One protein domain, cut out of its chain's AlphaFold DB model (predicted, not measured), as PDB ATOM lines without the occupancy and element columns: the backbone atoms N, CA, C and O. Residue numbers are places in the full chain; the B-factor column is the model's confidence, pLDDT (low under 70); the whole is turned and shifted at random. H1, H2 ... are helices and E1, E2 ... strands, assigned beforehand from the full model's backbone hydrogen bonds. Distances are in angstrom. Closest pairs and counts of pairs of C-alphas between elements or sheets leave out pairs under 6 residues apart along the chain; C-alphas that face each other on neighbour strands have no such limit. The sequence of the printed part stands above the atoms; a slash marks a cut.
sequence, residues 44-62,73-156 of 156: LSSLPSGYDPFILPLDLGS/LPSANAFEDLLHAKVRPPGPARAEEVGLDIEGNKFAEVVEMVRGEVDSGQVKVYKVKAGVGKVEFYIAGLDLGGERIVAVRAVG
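Overview. This is residues 44 to 62 and 73 to 156 of the 156 residues of an uncharacterized protein of Viridothelium virens (UniProt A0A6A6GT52). A strongly twisted sheet of five strands makes the core, with one helix over each of its faces: the sheet curls round H1, and H2 packs along E4 on the opposite face. The printed part has 103 residues, with two named helices and five named strands in the order E1, H1, E2, H2, E3, E4, E5. The sheet runs E1, E5, E4, E3, E2, antiparallel throughout, and the class is mixed, helices and strands. The whole is compact, with a radius of gyration of the C-alphas of 12.7 A, and spans 38 by 34 by 23 A.

Arrangement. In the sheet, the inner strand E4, residues 134 to 143, has E5, residues 148 to 155, and E3, residues 123 to 130, as neighbours. E3, E4 and E5 form a meander, each strand the antiparallel neighbour of the one before; E3 and E4 are a hairpin, as are E4 and E5. N 126 and O 138 are 2.8 A apart, and N 154 and O 137 are 2.7 A apart, both within hydrogen-bond range. The edge strands are E1, residues 51 to 57, next to E5 with N 52 and O 153 at 2.8 A, and E2, residues 93 to 98, next to E3 with N 96 and O 127 at 2.8 A. From edge to edge the strands' lines turn by 99 degrees. The domain has three layers, helices on both faces of the sheet: H1, residues 76 to 86, is on one face and H2, residues 108 to 117, on the other. H1 comes closest to E2 at the C-alphas of Ala 76 and Ala 95, 5.2 A apart. H2, at a height over the sheet of 8.4 A, lies over E4 and only just over E5, on which 3 of its C-alphas fall. It runs along the strands, at 17 degrees to E4 on the local plane; the closest C-alphas of H2 and E4 are those of Val 114 and Gly 141, 6.0 A apart. H1 and H2 are apart. In H1 and H2 every O i to N i+4 pair is within hydrogen-bond range.

Along the chain. E4, the longest strand, measures 27.9 A from first to last C-alpha, E5 22.3 A, E3 21.8 A, E1 19.3 A and E2 15.3 A. H1 measures 15.3 A and H2 14.4 A. E1 begins at C-alpha 51 (186.193, 228.307, 226.634), H1 at C-alpha 76 (196.792, 215.046, 236.896), and E5 ends at C-alpha 155 (191.212, 230.726, 230.963).

Size, cuts and confidence. The two C-alphas farthest apart are those of Ser 62 and Gly 104, 38.2 A. Residues 63 to 72 are not printed, and C-alphas 62 and 73 are 16.0 A apart across this cut. Of the links printed whole, none is long. Mean pLDDT of the printed part is 77.0; residues 58 to 62, 87 to 92, 100 to 105, 131 to 133, 145 to 146 and 156 are under 70.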
ATOM      1  N   LEU A  44     179.581 221.329 222.723       79.12
ATOM      2  CA  LEU A  44     180.760 222.058 223.200       79.12
ATOM      3  C   LEU A  44     181.220 223.148 222.228       79.12
ATOM      4  O   LEU A  44     181.880 224.099 222.628       79.12
ATOM      5  N   SER A  45     180.838 223.057 220.956       75.62
ATOM      6  CA  SER A  45     181.141 224.097 219.963       75.62
ATOM      7  C   SER A  45     180.360 225.397 220.208       75.62
ATOM      8  O   SER A  45     180.702 226.427 219.636       75.62
ATOM      9  N   SER A  46     179.325 225.353 221.055       78.12
ATOM     10  CA  SER A  46     178.471 226.497 221.410       78.12
ATOM     11  C   SER A  46     178.839 227.136 222.756       78.12
ATOM     12  O   SER A  46     178.064 227.926 223.293       78.12
ATOM     13  N   LEU A  47     179.997 226.783 223.324       79.75
ATOM     14  CA  LEU A  47     180.458 227.320 224.602       79.75
ATOM     15  C   LEU A  47     180.720 228.839 224.534       79.75
ATOM     16  O   LEU A  47     181.088 229.365 223.479       79.75
ATOM     17  N   PRO A  48     180.555 229.560 225.661       76.75
ATOM     18  CA  PRO A  48     180.804 230.995 225.711       76.75
ATOM     19  C   PRO A  48     182.272 231.346 225.427       76.75
ATOM     20  O   PRO A  48     183.184 230.533 225.576       76.75
ATOM     21  N   SER A  49     182.517 232.597 225.028       73.88
ATOM     22  CA  SER A  49     183.869 233.085 224.731       73.88
ATOM     23  C   SER A  49     184.800 232.937 225.942       73.88
ATOM     24  O   SER A  49     184.452 233.348 227.047       73.88
ATOM     25  N   GLY A  50     185.996 232.379 225.725       75.75
ATOM     26  CA  GLY A  50     186.964 232.061 226.787       75.75
ATOM     27  C   GLY A  50     187.014 230.579 227.176       75.75
ATOM     28  O   GLY A  50     187.873 230.197 227.976       75.75
ATOM     29  N   TYR A  51     186.136 229.762 226.586       83.31
ATOM     30  CA  TYR A  51     186.193 228.307 226.634       83.31
ATOM     31  C   TYR A  51     186.599 227.749 225.271       83.31
ATOM     32  O   TYR A  51     185.925 227.971 224.269       83.31
ATOM     33  N   ASP A  52     187.687 226.991 225.250       84.69
ATOM     34  CA  ASP A  52     188.228 226.350 224.060       84.69
ATOM     35  C   ASP A  52     188.078 224.830 224.203       84.69
ATOM     36  O   ASP A  52     188.848 224.201 224.940       84.69
ATOM     37  N   PRO A  53     187.085 224.208 223.546       85.56
ATOM     38  CA  PRO A  53     186.951 222.760 223.527       85.56
ATOM     39  C   PRO A  53     188.010 222.123 222.622       85.56
ATOM     40  O   PRO A  53     188.365 222.638 221.563       85.56
ATOM     41  N   PHE A  54     188.516 220.966 223.025       84.12
ATOM     42  CA  PHE A  54     189.494 220.192 222.281       84.12
ATOM     43  C   PHE A  54     189.408 218.712 222.656       84.12
ATOM     44  O   PHE A  54     188.805 218.313 223.648       84.12
ATOM     45  N   ILE A  55     190.018 217.867 221.833       84.06
ATOM     46  CA  ILE A  55     190.029 216.421 222.046       84.06
ATOM     47  C   ILE A  55     191.463 215.988 222.292       84.06
ATOM     48  O   ILE A  55     192.345 216.272 221.476       84.06
ATOM     49  N   LEU A  56     191.699 215.254 223.371       79.94
ATOM     50  CA  LEU A  56     192.953 214.548 223.596       79.94
ATOM     51  C   LEU A  56     192.781 213.080 223.189       79.94
ATOM     52  O   LEU A  56     191.762 212.467 223.518       79.94
ATOM     53  N   PRO A  57     193.747 212.504 222.453       74.19
ATOM     54  CA  PRO A  57     193.762 211.065 222.256       74.19
ATOM     55  C   PRO A  57     193.938 210.395 223.620       74.19
ATOM     56  O   PRO A  57     194.698 210.878 224.458       74.19
ATOM     57  N   LEU A  58     193.258 209.273 223.827       69.44
ATOM     58  CA  LEU A  58     193.396 208.477 225.046       69.44
ATOM     59  C   LEU A  58     194.711 207.664 225.068       69.44
ATOM     60  O   LEU A  58     194.951 206.892 225.992       69.44
ATOM     61  N   ASP A  59     195.571 207.853 224.056       61.88
ATOM     62  CA  ASP A  59     196.882 207.217 223.918       61.88
ATOM     63  C   ASP A  59     197.843 207.732 225.000       61.88
ATOM     64  O   ASP A  59     198.623 208.666 224.818       61.88
ATOM     65  N   LEU A  60     197.756 207.112 226.174       56.53
ATOM     66  CA  LEU A  60     198.678 207.273 227.289       56.53
ATOM     67  C   LEU A  60     199.979 206.510 227.001       56.53
ATOM     68  O   LEU A  60     200.326 205.568 227.706       56.53
ATOM     69  N   GLY A  61     200.686 206.877 225.928       46.75
ATOM     70  CA  GLY A  61     202.120 206.622 225.754       46.75
ATOM     71  C   GLY A  61     202.624 205.188 225.960       46.75
ATOM     72  O   GLY A  61     203.794 205.003 226.292       46.75
ATOM     73  N   SER A  62     201.805 204.155 225.764       39.34
ATOM     74  CA  SER A  62     202.256 202.767 225.836       39.34
ATOM     75  C   SER A  62     201.800 201.997 224.613       39.34
ATOM     76  O   SER A  62     200.648 201.596 224.490       39.34
ATOM     77  N   LEU A  73     189.194 208.570 233.827       82.25
ATOM     78  CA  LEU A  73     189.985 209.725 233.402       82.25
ATOM     79  C   LEU A  73     191.402 209.705 234.007       82.25
ATOM     80  O   LEU A  73     191.564 209.292 235.163       82.25
ATOM     81  N   PRO A  74     192.416 210.209 233.274       80.94
ATOM     82  CA  PRO A  74     193.812 210.166 233.699       80.94
ATOM     83  C   PRO A  74     194.056 210.907 235.022       80.94
ATOM     84  O   PRO A  74     193.290 211.777 235.442       80.94
ATOM     85  N   SER A  75     195.154 210.575 235.700       82.75
ATOM     86  CA  SER A  75     195.647 211.375 236.826       82.75
ATOM     87  C   SER A  75     196.148 212.742 236.343       82.75
ATOM     88  O   SER A  75     196.421 212.919 235.158       82.75
ATOM     89  N   ALA A  76     196.306 213.710 237.251       84.56
ATOM     90  CA  ALA A  76     196.792 215.046 236.896       84.56
ATOM     91  C   ALA A  76     198.140 215.008 236.146       84.56
ATOM     92  O   ALA A  76     198.261 215.624 235.093       84.56
ATOM     93  N   ASN A  77     199.107 214.210 236.612       80.50
ATOM     94  CA  ASN A  77     200.398 214.036 235.934       80.50
ATOM     95  C   ASN A  77     200.252 213.441 234.525       80.50
ATOM     96  O   ASN A  77     200.887 213.909 233.589       80.50
ATOM     97  N   ALA A  78     199.399 212.429 234.351       81.50
ATOM     98  CA  ALA A  78     199.162 211.843 233.033       81.50
ATOM     99  C   ALA A  78     198.445 212.827 232.091       81.50
ATOM    100  O   ALA A  78     198.724 212.870 230.896       81.50
ATOM    101  N   PHE A  79     197.544 213.651 232.631       83.38
ATOM    102  CA  PHE A  79     196.878 214.714 231.885       83.38
ATOM    103  C   PHE A  79     197.856 215.818 231.452       83.38
ATOM    104  O   PHE A  79     197.775 216.303 230.327       83.38
ATOM    105  N   GLU A  80     198.814 216.178 232.307       82.12
ATOM    106  CA  GLU A  80     199.907 217.099 231.980       82.12
ATOM    107  C   GLU A  80     200.749 216.597 230.801       82.12
ATOM    108  O   GLU A  80     200.966 217.351 229.851       82.12
ATOM    109  N   ASP A  81     201.147 215.321 230.815       81.19
ATOM    110  CA  ASP A  81     201.874 214.679 229.712       81.19
ATOM    111  C   ASP A  81     201.079 214.745 228.394       81.19
ATOM    112  O   ASP A  81     201.617 215.116 227.346       81.19
ATOM    113  N   LEU A  82     199.769 214.478 228.443       79.12
ATOM    114  CA  LEU A  82     198.883 214.586 227.277       79.12
ATOM    115  C   LEU A  82     198.776 216.027 226.752       79.12
ATOM    116  O   LEU A  82     198.807 216.257 225.537       79.12
ATOM    117  N   LEU A  83     198.681 217.013 227.648       79.44
ATOM    118  CA  LEU A  83     198.686 218.429 227.276       79.44
ATOM    119  C   LEU A  83     200.026 218.846 226.669       79.44
ATOM    120  O   LEU A  83     200.050 219.571 225.674       79.44
ATOM    121  N   HIS A  84     201.142 218.371 227.214       74.88
ATOM    122  CA  HIS A  84     202.468 218.613 226.656       74.88
ATOM    123  C   HIS A  84     202.610 218.022 225.252       74.88
ATOM    124  O   HIS A  84     203.110 218.700 224.349       74.88
ATOM    125  N   ALA A  85     202.110 216.804 225.044       71.69
ATOM    126  CA  ALA A  85     202.150 216.133 223.752       71.69
ATOM    127  C   ALA A  85     201.312 216.860 222.684       71.69
ATOM    128  O   ALA A  85     201.759 216.984 221.540       71.69
ATOM    129  N   LYS A  86     200.117 217.354 223.042       71.75
ATOM    130  CA  LYS A  86     199.156 217.902 222.069       71.75
ATOM    131  C   LYS A  86     199.131 219.429 221.970       71.75
ATOM    132  O   LYS A  86     199.020 219.956 220.868       71.75
ATOM    133  N   VAL A  87     199.222 220.133 223.096       69.69
ATOM    134  CA  VAL A  87     199.033 221.594 223.187       69.69
ATOM    135  C   VAL A  87     200.367 222.342 223.288       69.69
ATOM    136  O   VAL A  87     200.423 223.511 222.918       69.69
ATOM    137  N   ARG A  88     201.453 221.675 223.716       67.81
ATOM    138  CA  ARG A  88     202.798 222.266 223.893       67.81
ATOM    139  C   ARG A  88     202.745 223.615 224.633       67.81
ATOM    140  O   ARG A  88     203.047 224.656 224.041       67.81
ATOM    141  N   PRO A  89     202.340 223.623 225.914       65.75
ATOM    142  CA  PRO A  89     202.274 224.854 226.687       65.75
ATOM    143  C   PRO A  89     203.654 225.545 226.738       65.75
ATOM    144  O   PRO A  89     204.686 224.875 226.702       65.75
ATOM    145  N   PRO A  90     203.701 226.887 226.826       59.28
ATOM    146  CA  PRO A  90     204.922 227.686 226.656       59.28
ATOM    147  C   PRO A  90     205.940 227.581 227.814       59.28
ATOM    148  O   PRO A  90     206.846 228.406 227.915       59.28
ATOM    149  N   GLY A  91     205.806 226.606 228.711       65.19
ATOM    150  CA  GLY A  91     206.671 226.441 229.875       65.19
ATOM    151  C   GLY A  91     206.339 225.177 230.666       65.19
ATOM    152  O   GLY A  91     205.490 224.403 230.223       65.19
ATOM    153  N   PRO A  92     206.978 224.963 231.834       68.25
ATOM    154  CA  PRO A  92     206.597 223.877 232.727       68.25
ATOM    155  C   PRO A  92     205.137 224.091 233.137       68.25
ATOM    156  O   PRO A  92     204.818 225.056 233.841       68.25
ATOM    157  N   ALA A  93     204.248 223.247 232.619       75.00
ATOM    158  CA  ALA A  93     202.880 223.177 233.083       75.00
ATOM    159  C   ALA A  93     202.856 222.267 234.309       75.00
ATOM    160  O   ALA A  93     203.537 221.251 234.320       75.00
ATOM    161  N   ARG A  94     202.107 222.653 235.341       81.94
ATOM    162  CA  ARG A  94     201.810 221.770 236.468       81.94
ATOM    163  C   ARG A  94     200.312 221.564 236.553       81.94
ATOM    164  O   ARG A  94     199.601 222.530 236.841       81.94
ATOM    165  N   ALA A  95     199.850 220.350 236.285       83.38
ATOM    166  CA  ALA A  95     198.449 219.985 236.435       83.38
ATOM    167  C   ALA A  95     198.151 219.547 237.875       83.38
ATOM    168  O   ALA A  95     198.878 218.763 238.480       83.38
ATOM    169  N   GLU A  96     197.047 220.040 238.417       84.56
ATOM    170  CA  GLU A  96     196.499 219.660 239.714       84.56
ATOM    171  C   GLU A  96     195.036 219.259 239.499       84.56
ATOM    172  O   GLU A  96     194.266 220.019 238.912       84.56
ATOM    173  N   GLU A  97     194.634 218.066 239.939       85.06
ATOM    174  CA  GLU A  97     193.215 217.693 239.945       85.06
ATOM    175  C   GLU A  97     192.504 218.528 241.013       85.06
ATOM    176  O   GLU A  97     192.942 218.602 242.161       85.06
ATOM    177  N   VAL A  98     191.420 219.185 240.621       81.12
ATOM    178  CA  VAL A  98     190.577 219.980 241.509       81.12
ATOM    179  C   VAL A  98     189.173 219.389 241.498       81.12
ATOM    180  O   VAL A  98     188.697 218.887 240.479       81.12
ATOM    181  N   GLY A  99     188.512 219.417 242.657       72.56
ATOM    182  CA  GLY A  99     187.126 218.970 242.762       72.56
ATOM    183  C   GLY A  99     186.211 219.784 241.844       72.56
ATOM    184  O   GLY A  99     186.529 220.916 241.495       72.56
ATOM    185  N   LEU A 100     185.058 219.217 241.479       68.19
ATOM    186  CA  LEU A 100     184.051 219.903 240.654       68.19
ATOM    187  C   LEU A 100     183.477 221.164 241.337       68.19
ATOM    188  O   LEU A 100     182.933 222.032 240.664       68.19
ATOM    189  N   ASP A 101     183.652 221.281 242.657       63.25
ATOM    190  CA  ASP A 101     183.230 222.402 243.507       63.25
ATOM    191  C   ASP A 101     184.212 223.593 243.441       63.25
ATOM    192  O   ASP A 101     184.702 224.099 244.449       63.25
ATOM    193  N   ILE A 102     184.592 224.015 242.233       62.25
ATOM    194  CA  ILE A 102     185.480 225.173 242.068       62.25
ATOM    195  C   ILE A 102     184.655 226.448 242.248       62.25
ATOM    196  O   ILE A 102     183.646 226.631 241.566       62.25
ATOM    197  N   GLU A 103     185.118 227.299 243.170       55.06
ATOM    198  CA  GLU A 103     184.599 228.617 243.566       55.06
ATOM    199  C   GLU A 103     183.379 229.106 242.762       55.06
ATOM    200  O   GLU A 103     183.494 229.721 241.700       55.06
ATOM    201  N   GLY A 104     182.188 228.841 243.304       56.94
ATOM    202  CA  GLY A 104     180.952 229.495 242.875       56.94
ATOM    203  C   GLY A 104     180.322 228.962 241.588       56.94
ATOM    204  O   GLY A 104     179.641 229.726 240.912       56.94
ATOM    205  N   ASN A 105     180.512 227.683 241.240       64.44
ATOM    206  CA  ASN A 105     179.873 227.055 240.070       64.44
ATOM    207  C   ASN A 105     180.232 227.705 238.721       64.44
ATOM    208  O   ASN A 105     179.542 227.476 237.728       64.44
ATOM    209  N   LYS A 106     181.339 228.460 238.639       71.44
ATOM    210  CA  LYS A 106     181.776 229.137 237.400       71.44
ATOM    211  C   LYS A 106     181.904 228.174 236.208       71.44
ATOM    212  O   LYS A 106     181.779 228.587 235.061       71.44
ATOM    213  N   PHE A 107     182.139 226.888 236.476       77.44
ATOM    214  CA  PHE A 107     182.289 225.839 235.468       77.44
ATOM    215  C   PHE A 107     181.152 224.811 235.453       77.44
ATOM    216  O   PHE A 107     181.219 223.880 234.660       77.44
ATOM    217  N   ALA A 108     180.118 224.957 236.289       80.00
ATOM    218  CA  ALA A 108     179.069 223.944 236.443       80.00
ATOM    219  C   ALA A 108     178.324 223.667 235.128       80.00
ATOM    220  O   ALA A 108     178.104 222.513 234.777       80.00
ATOM    221  N   GLU A 109     178.009 224.714 234.363       82.25
ATOM    222  CA  GLU A 109     177.346 224.577 233.062       82.25
ATOM    223  C   GLU A 109     178.213 223.799 232.058       82.25
ATOM    224  O   GLU A 109     177.740 222.888 231.382       82.25
ATOM    225  N   VAL A 110     179.514 224.097 232.013       83.69
ATOM    226  CA  VAL A 110     180.472 223.414 231.131       83.69
ATOM    227  C   VAL A 110     180.695 221.968 231.567       83.69
ATOM    228  O   VAL A 110     180.782 221.083 230.722       83.69
ATOM    229  N   VAL A 111     180.761 221.711 232.875       84.94
ATOM    230  CA  VAL A 111     180.854 220.357 233.437       84.94
ATOM    231  C   VAL A 111     179.647 219.526 233.022       84.94
ATOM    232  O   VAL A 111     179.837 218.414 232.542       84.94
ATOM    233  N   GLU A 112     178.433 220.062 233.142       84.56
ATOM    234  CA  GLU A 112     177.212 219.355 232.742       84.56
ATOM    235  C   GLU A 112     177.147 219.130 231.226       84.56
ATOM    236  O   GLU A 112     176.782 218.037 230.792       84.56
ATOM    237  N   MET A 113     177.586 220.096 230.408       83.62
ATOM    238  CA  MET A 113     177.704 219.894 228.959       83.62
ATOM    239  C   MET A 113     178.694 218.778 228.619       83.62
ATOM    240  O   MET A 113     178.355 217.866 227.875       83.62
ATOM    241  N   VAL A 114     179.906 218.810 229.182       84.75
ATOM    242  CA  VAL A 114     180.906 217.755 228.948       84.75
ATOM    243  C   VAL A 114     180.375 216.409 229.433       84.75
ATOM    244  O   VAL A 114     180.554 215.410 228.748       84.75
ATOM    245  N   ARG A 115     179.679 216.377 230.572       84.25
ATOM    246  CA  ARG A 115     179.070 215.166 231.124       84.25
ATOM    247  C   ARG A 115     178.001 214.574 230.212       84.25
ATOM    248  O   ARG A 115     177.924 213.355 230.113       84.25
ATOM    249  N   GLY A 116     177.192 215.415 229.570       82.56
ATOM    250  CA  GLY A 116     176.161 214.990 228.623       82.56
ATOM    251  C   GLY A 116     176.721 214.433 227.311       82.56
ATOM    252  O   GLY A 116     176.070 213.608 226.680       82.56
ATOM    253  N   GLU A 117     177.932 214.840 226.927       81.12
ATOM    254  CA  GLU A 117     178.570 214.417 225.672       81.12
ATOM    255  C   GLU A 117     179.453 213.168 225.812       81.12
ATOM    256  O   GLU A 117     179.953 212.673 224.804       81.12
ATOM    257  N   VAL A 118     179.686 212.664 227.030       80.25
ATOM    258  CA  VAL A 118     180.593 211.532 227.273       80.25
ATOM    259  C   VAL A 118     179.870 210.323 227.864       80.25
ATOM    260  O   VAL A 118     179.185 210.427 228.879       80.25
ATOM    261  N   ASP A 119     180.083 209.138 227.280       71.69
ATOM    262  CA  ASP A 119     179.404 207.894 227.692       71.69
ATOM    263  C   ASP A 119     179.673 207.495 229.148       71.69
ATOM    264  O   ASP A 119     178.832 206.899 229.819       71.69
ATOM    265  N   SER A 120     180.871 207.802 229.652       71.94
ATOM    266  CA  SER A 120     181.278 207.425 231.006       71.94
ATOM    267  C   SER A 120     180.507 208.198 232.087       71.94
ATOM    268  O   SER A 120     180.441 207.759 233.237       71.94
ATOM    269  N   GLY A 121     179.981 209.387 231.757       72.88
ATOM    270  CA  GLY A 121     179.432 210.339 232.729       72.88
ATOM    271  C   GLY A 121     180.450 210.832 233.772       72.88
ATOM    272  O   GLY A 121     180.082 211.562 234.696       72.88
ATOM    273  N   GLN A 122     181.719 210.428 233.640       80.25
ATOM    274  CA  GLN A 122     182.837 210.866 234.457       80.25
ATOM    275  C   GLN A 122     183.414 212.148 233.882       80.25
ATOM    276  O   GLN A 122     183.840 212.193 232.727       80.25
ATOM    277  N   VAL A 123     183.479 213.168 234.730       85.25
ATOM    278  CA  VAL A 123     184.105 214.448 234.425       85.25
ATOM    279  C   VAL A 123     185.060 214.793 235.556       85.25
ATOM    280  O   VAL A 123     184.741 214.607 236.731       85.25
ATOM    281  N   LYS A 124     186.238 215.289 235.197       87.31
ATOM    282  CA  LYS A 124     187.223 215.831 236.131       87.31
ATOM    283  C   LYS A 124     187.627 217.219 235.695       87.31
ATOM    284  O   LYS A 124     187.604 217.534 234.507       87.31
ATOM    285  N   VAL A 125     188.037 218.031 236.661       87.94
ATOM    286  CA  VAL A 125     188.602 219.343 236.373       87.94
ATOM    287  C   VAL A 125     190.059 219.362 236.802       87.94
ATOM    288  O   VAL A 125     190.413 218.962 237.909       87.94
ATOM    289  N   TYR A 126     190.915 219.826 235.903       87.81
ATOM    290  CA  TYR A 126     192.342 219.971 236.130       87.81
ATOM    291  C   TYR A 126     192.689 221.449 236.105       87.81
ATOM    292  O   TYR A 126     192.431 222.153 235.131       87.81
ATOM    293  N   LYS A 127     193.298 221.931 237.178       88.06
ATOM    294  CA  LYS A 127     193.902 223.253 237.245       88.06
ATOM    295  C   LYS A 127     195.341 223.133 236.777       88.06
ATOM    296  O   LYS A 127     196.154 222.492 237.431       88.06
ATOM    297  N   VAL A 128     195.668 223.755 235.659       85.62
ATOM    298  CA  VAL A 128     197.006 223.734 235.079       85.62
ATOM    299  C   VAL A 128     197.620 225.116 235.213       85.62
ATOM    300  O   VAL A 128     197.065 226.112 234.756       85.62
ATOM    301  N   LYS A 129     198.780 225.192 235.861       83.25
ATOM    302  CA  LYS A 129     199.571 226.424 235.938       83.25
ATOM    303  C   LYS A 129     200.682 226.349 234.904       83.25
ATOM    304  O   LYS A 129     201.569 225.515 235.054       83.25
ATOM    305  N   ALA A 130     200.638 227.197 233.881       72.50
ATOM    306  CA  ALA A 130     201.662 227.255 232.841       72.50
ATOM    307  C   ALA A 130     202.527 228.515 233.004       72.50
ATOM    308  O   ALA A 130     202.056 229.641 232.819       72.50
ATOM    309  N   GLY A 131     203.810 228.330 233.326       67.00
ATOM    310  CA  GLY A 131     204.778 229.429 233.438       67.00
ATOM    311  C   GLY A 131     204.458 230.457 234.537       67.00
ATOM    312  O   GLY A 131     203.880 230.134 235.576       67.00
ATOM    313  N   VAL A 132     204.872 231.716 234.329       56.84
ATOM    314  CA  VAL A 132     204.722 232.801 235.315       56.84
ATOM    315  C   VAL A 132     203.304 233.381 235.251       56.84
ATOM    316  O   VAL A 132     203.037 234.344 234.537       56.84
ATOM    317  N   GLY A 133     202.385 232.775 236.002       63.19
ATOM    318  CA  GLY A 133     201.130 233.415 236.420       63.19
ATOM    319  C   GLY A 133     199.871 233.102 235.610       63.19
ATOM    320  O   GLY A 133     198.811 233.600 235.979       63.19
ATOM    321  N   LYS A 134     199.926 232.272 234.560       74.50
ATOM    322  CA  LYS A 134     198.707 231.834 233.860       74.50
ATOM    323  C   LYS A 134     198.167 230.552 234.480       74.50
ATOM    324  O   LYS A 134     198.798 229.497 234.412       74.50
ATOM    325  N   VAL A 135     197.004 230.677 235.112       82.06
ATOM    326  CA  VAL A 135     196.218 229.556 235.622       82.06
ATOM    327  C   VAL A 135     195.122 229.261 234.617       82.06
ATOM    328  O   VAL A 135     194.370 230.148 234.224       82.06
ATOM    329  N   GLU A 136     195.027 228.007 234.221       85.81
ATOM    330  CA  GLU A 136     194.032 227.522 233.283       85.81
ATOM    331  C   GLU A 136     193.283 226.362 233.918       85.81
ATOM    332  O   GLU A 136     193.854 225.576 234.675       85.81
ATOM    333  N   PHE A 137     191.999 226.257 233.621       87.06
ATOM    334  CA  PHE A 137     191.163 225.158 234.076       87.06
ATOM    335  C   PHE A 137     190.793 224.298 232.880       87.06
ATOM    336  O   PHE A 137     190.505 224.804 231.803       87.06
ATOM    337  N   TYR A 138     190.819 222.990 233.065       88.12
ATOM    338  CA  TYR A 138     190.559 222.020 232.020       88.12
ATOM    339  C   TYR A 138     189.488 221.059 232.508       88.12
ATOM    340  O   TYR A 138     189.739 220.265 233.408       88.12
ATOM    341  N   ILE A 139     188.296 221.141 231.931       89.69
ATOM    342  CA  ILE A 139     187.180 220.248 232.233       89.69
ATOM    343  C   ILE A 139     187.251 219.088 231.249       89.69
ATOM    344  O   ILE A 139     187.030 219.299 230.063       89.69
ATOM    345  N   ALA A 140     187.585 217.886 231.710       89.06
ATOM    346  CA  ALA A 140     187.760 216.724 230.850       89.06
ATOM    347  C   ALA A 140     186.748 215.626 231.170       89.06
ATOM    348  O   ALA A 140     186.517 215.312 232.336       89.06
ATOM    349  N   GLY A 141     186.190 215.023 230.127       87.31
ATOM    350  CA  GLY A 141     185.290 213.880 230.167       87.31
ATOM    351  C   GLY A 141     185.822 212.727 229.319       87.31
ATOM    352  O   GLY A 141     186.546 212.937 228.340       87.31
ATOM    353  N   LEU A 142     185.488 211.500 229.717       85.44
ATOM    354  CA  LEU A 142     185.939 210.286 229.038       85.44
ATOM    355  C   LEU A 142     184.879 209.770 228.063       85.44
ATOM    356  O   LEU A 142     183.864 209.211 228.481       85.44
ATOM    357  N   ASP A 143     185.152 209.922 226.770       81.06
ATOM    358  CA  ASP A 143     184.316 209.415 225.686       81.06
ATOM    359  C   ASP A 143     184.768 207.998 225.306       81.06
ATOM    360  O   ASP A 143     185.752 207.812 224.581       81.06
ATOM    361  N   LEU A 144     184.071 206.995 225.849       72.31
ATOM    362  CA  LEU A 144     184.373 205.580 225.616       72.31
ATOM    363  C   LEU A 144     184.012 205.155 224.190       72.31
ATOM    364  O   LEU A 144     184.754 204.376 223.597       72.31
ATOM    365  N   GLY A 145     182.921 205.684 223.625       69.94
ATOM    366  CA  GLY A 145     182.516 205.393 222.252       69.94
ATOM    367  C   GLY A 145     183.521 205.891 221.208       69.94
ATOM    368  O   GLY A 145     183.656 205.285 220.145       69.94
ATOM    369  N   GLY A 146     184.248 206.968 221.518       67.81
ATOM    370  CA  GLY A 146     185.291 207.541 220.666       67.81
ATOM    371  C   GLY A 146     186.733 207.242 221.087       67.81
ATOM    372  O   GLY A 146     187.638 207.787 220.452       67.81
ATOM    373  N   GLU A 147     186.946 206.445 222.143       77.25
ATOM    374  CA  GLU A 147     188.257 206.157 222.759       77.25
ATOM    375  C   GLU A 147     189.130 207.417 222.927       77.25
ATOM    376  O   GLU A 147     190.306 207.474 222.550       77.25
ATOM    377  N   ARG A 148     188.530 208.484 223.458       80.50
ATOM    378  CA  ARG A 148     189.146 209.815 223.522       80.50
ATOM    379  C   ARG A 148     188.736 210.565 224.778       80.50
ATOM    380  O   ARG A 148     187.753 210.241 225.439       80.50
ATOM    381  N   ILE A 149     189.497 211.600 225.100       85.44
ATOM    382  CA  ILE A 149     189.150 212.536 226.164       85.44
ATOM    383  C   ILE A 149     188.635 213.805 225.505       85.44
ATOM    384  O   ILE A 149     189.340 214.446 224.723       85.44
ATOM    385  N   VAL A 150     187.409 214.175 225.841       87.81
ATOM    386  CA  VAL A 150     186.830 215.455 225.455       87.81
ATOM    387  C   VAL A 150     187.167 216.443 226.558       87.81
ATOM    388  O   VAL A 150     186.786 216.233 227.703       87.81
ATOM    389  N   ALA A 151     187.919 217.492 226.243       86.88
ATOM    390  CA  ALA A 151     188.370 218.467 227.222       86.88
ATOM    391  C   ALA A 151     187.984 219.887 226.808       86.88
ATOM    392  O   ALA A 151     187.966 220.229 225.632       86.88
ATOM    393  N   VAL A 152     187.696 220.736 227.785       88.06
ATOM    394  CA  VAL A 152     187.418 222.154 227.581       88.06
ATOM    395  C   VAL A 152     188.412 222.949 228.399       88.06
ATOM    396  O   VAL A 152     188.450 222.827 229.622       88.06
ATOM    397  N   ARG A 153     189.224 223.759 227.723       87.50
ATOM    398  CA  ARG A 153     190.128 224.717 228.353       87.50
ATOM    399  C   ARG A 153     189.343 225.976 228.679       87.50
ATOM    400  O   ARG A 153     188.663 226.512 227.819       87.50
ATOM    401  N   ALA A 154     189.480 226.464 229.896       83.44
ATOM    402  CA  ALA A 154     188.933 227.721 230.361       83.44
ATOM    403  C   ALA A 154     190.075 228.566 230.925       83.44
ATOM    404  O   ALA A 154     190.830 228.115 231.792       83.44
ATOM    405  N   VAL A 155     190.217 229.791 230.427       76.19
ATOM    406  CA  VAL A 155     191.212 230.726 230.963       76.19
ATOM    407  C   VAL A 155     190.652 231.337 232.251       76.19
ATOM    408  O   VAL A 155     189.532 231.851 232.260       76.19
ATOM    409  N   GLY A 156     191.405 231.191 233.348       62.38
ATOM    410  CA  GLY A 156     191.034 231.658 234.687       62.38
ATOM    411  C   GLY A 156     191.000 233.170 234.814       62.38
ATOM    412  O   GLY A 156     191.913 233.821 234.258       62.38
TER     413      GLY A 156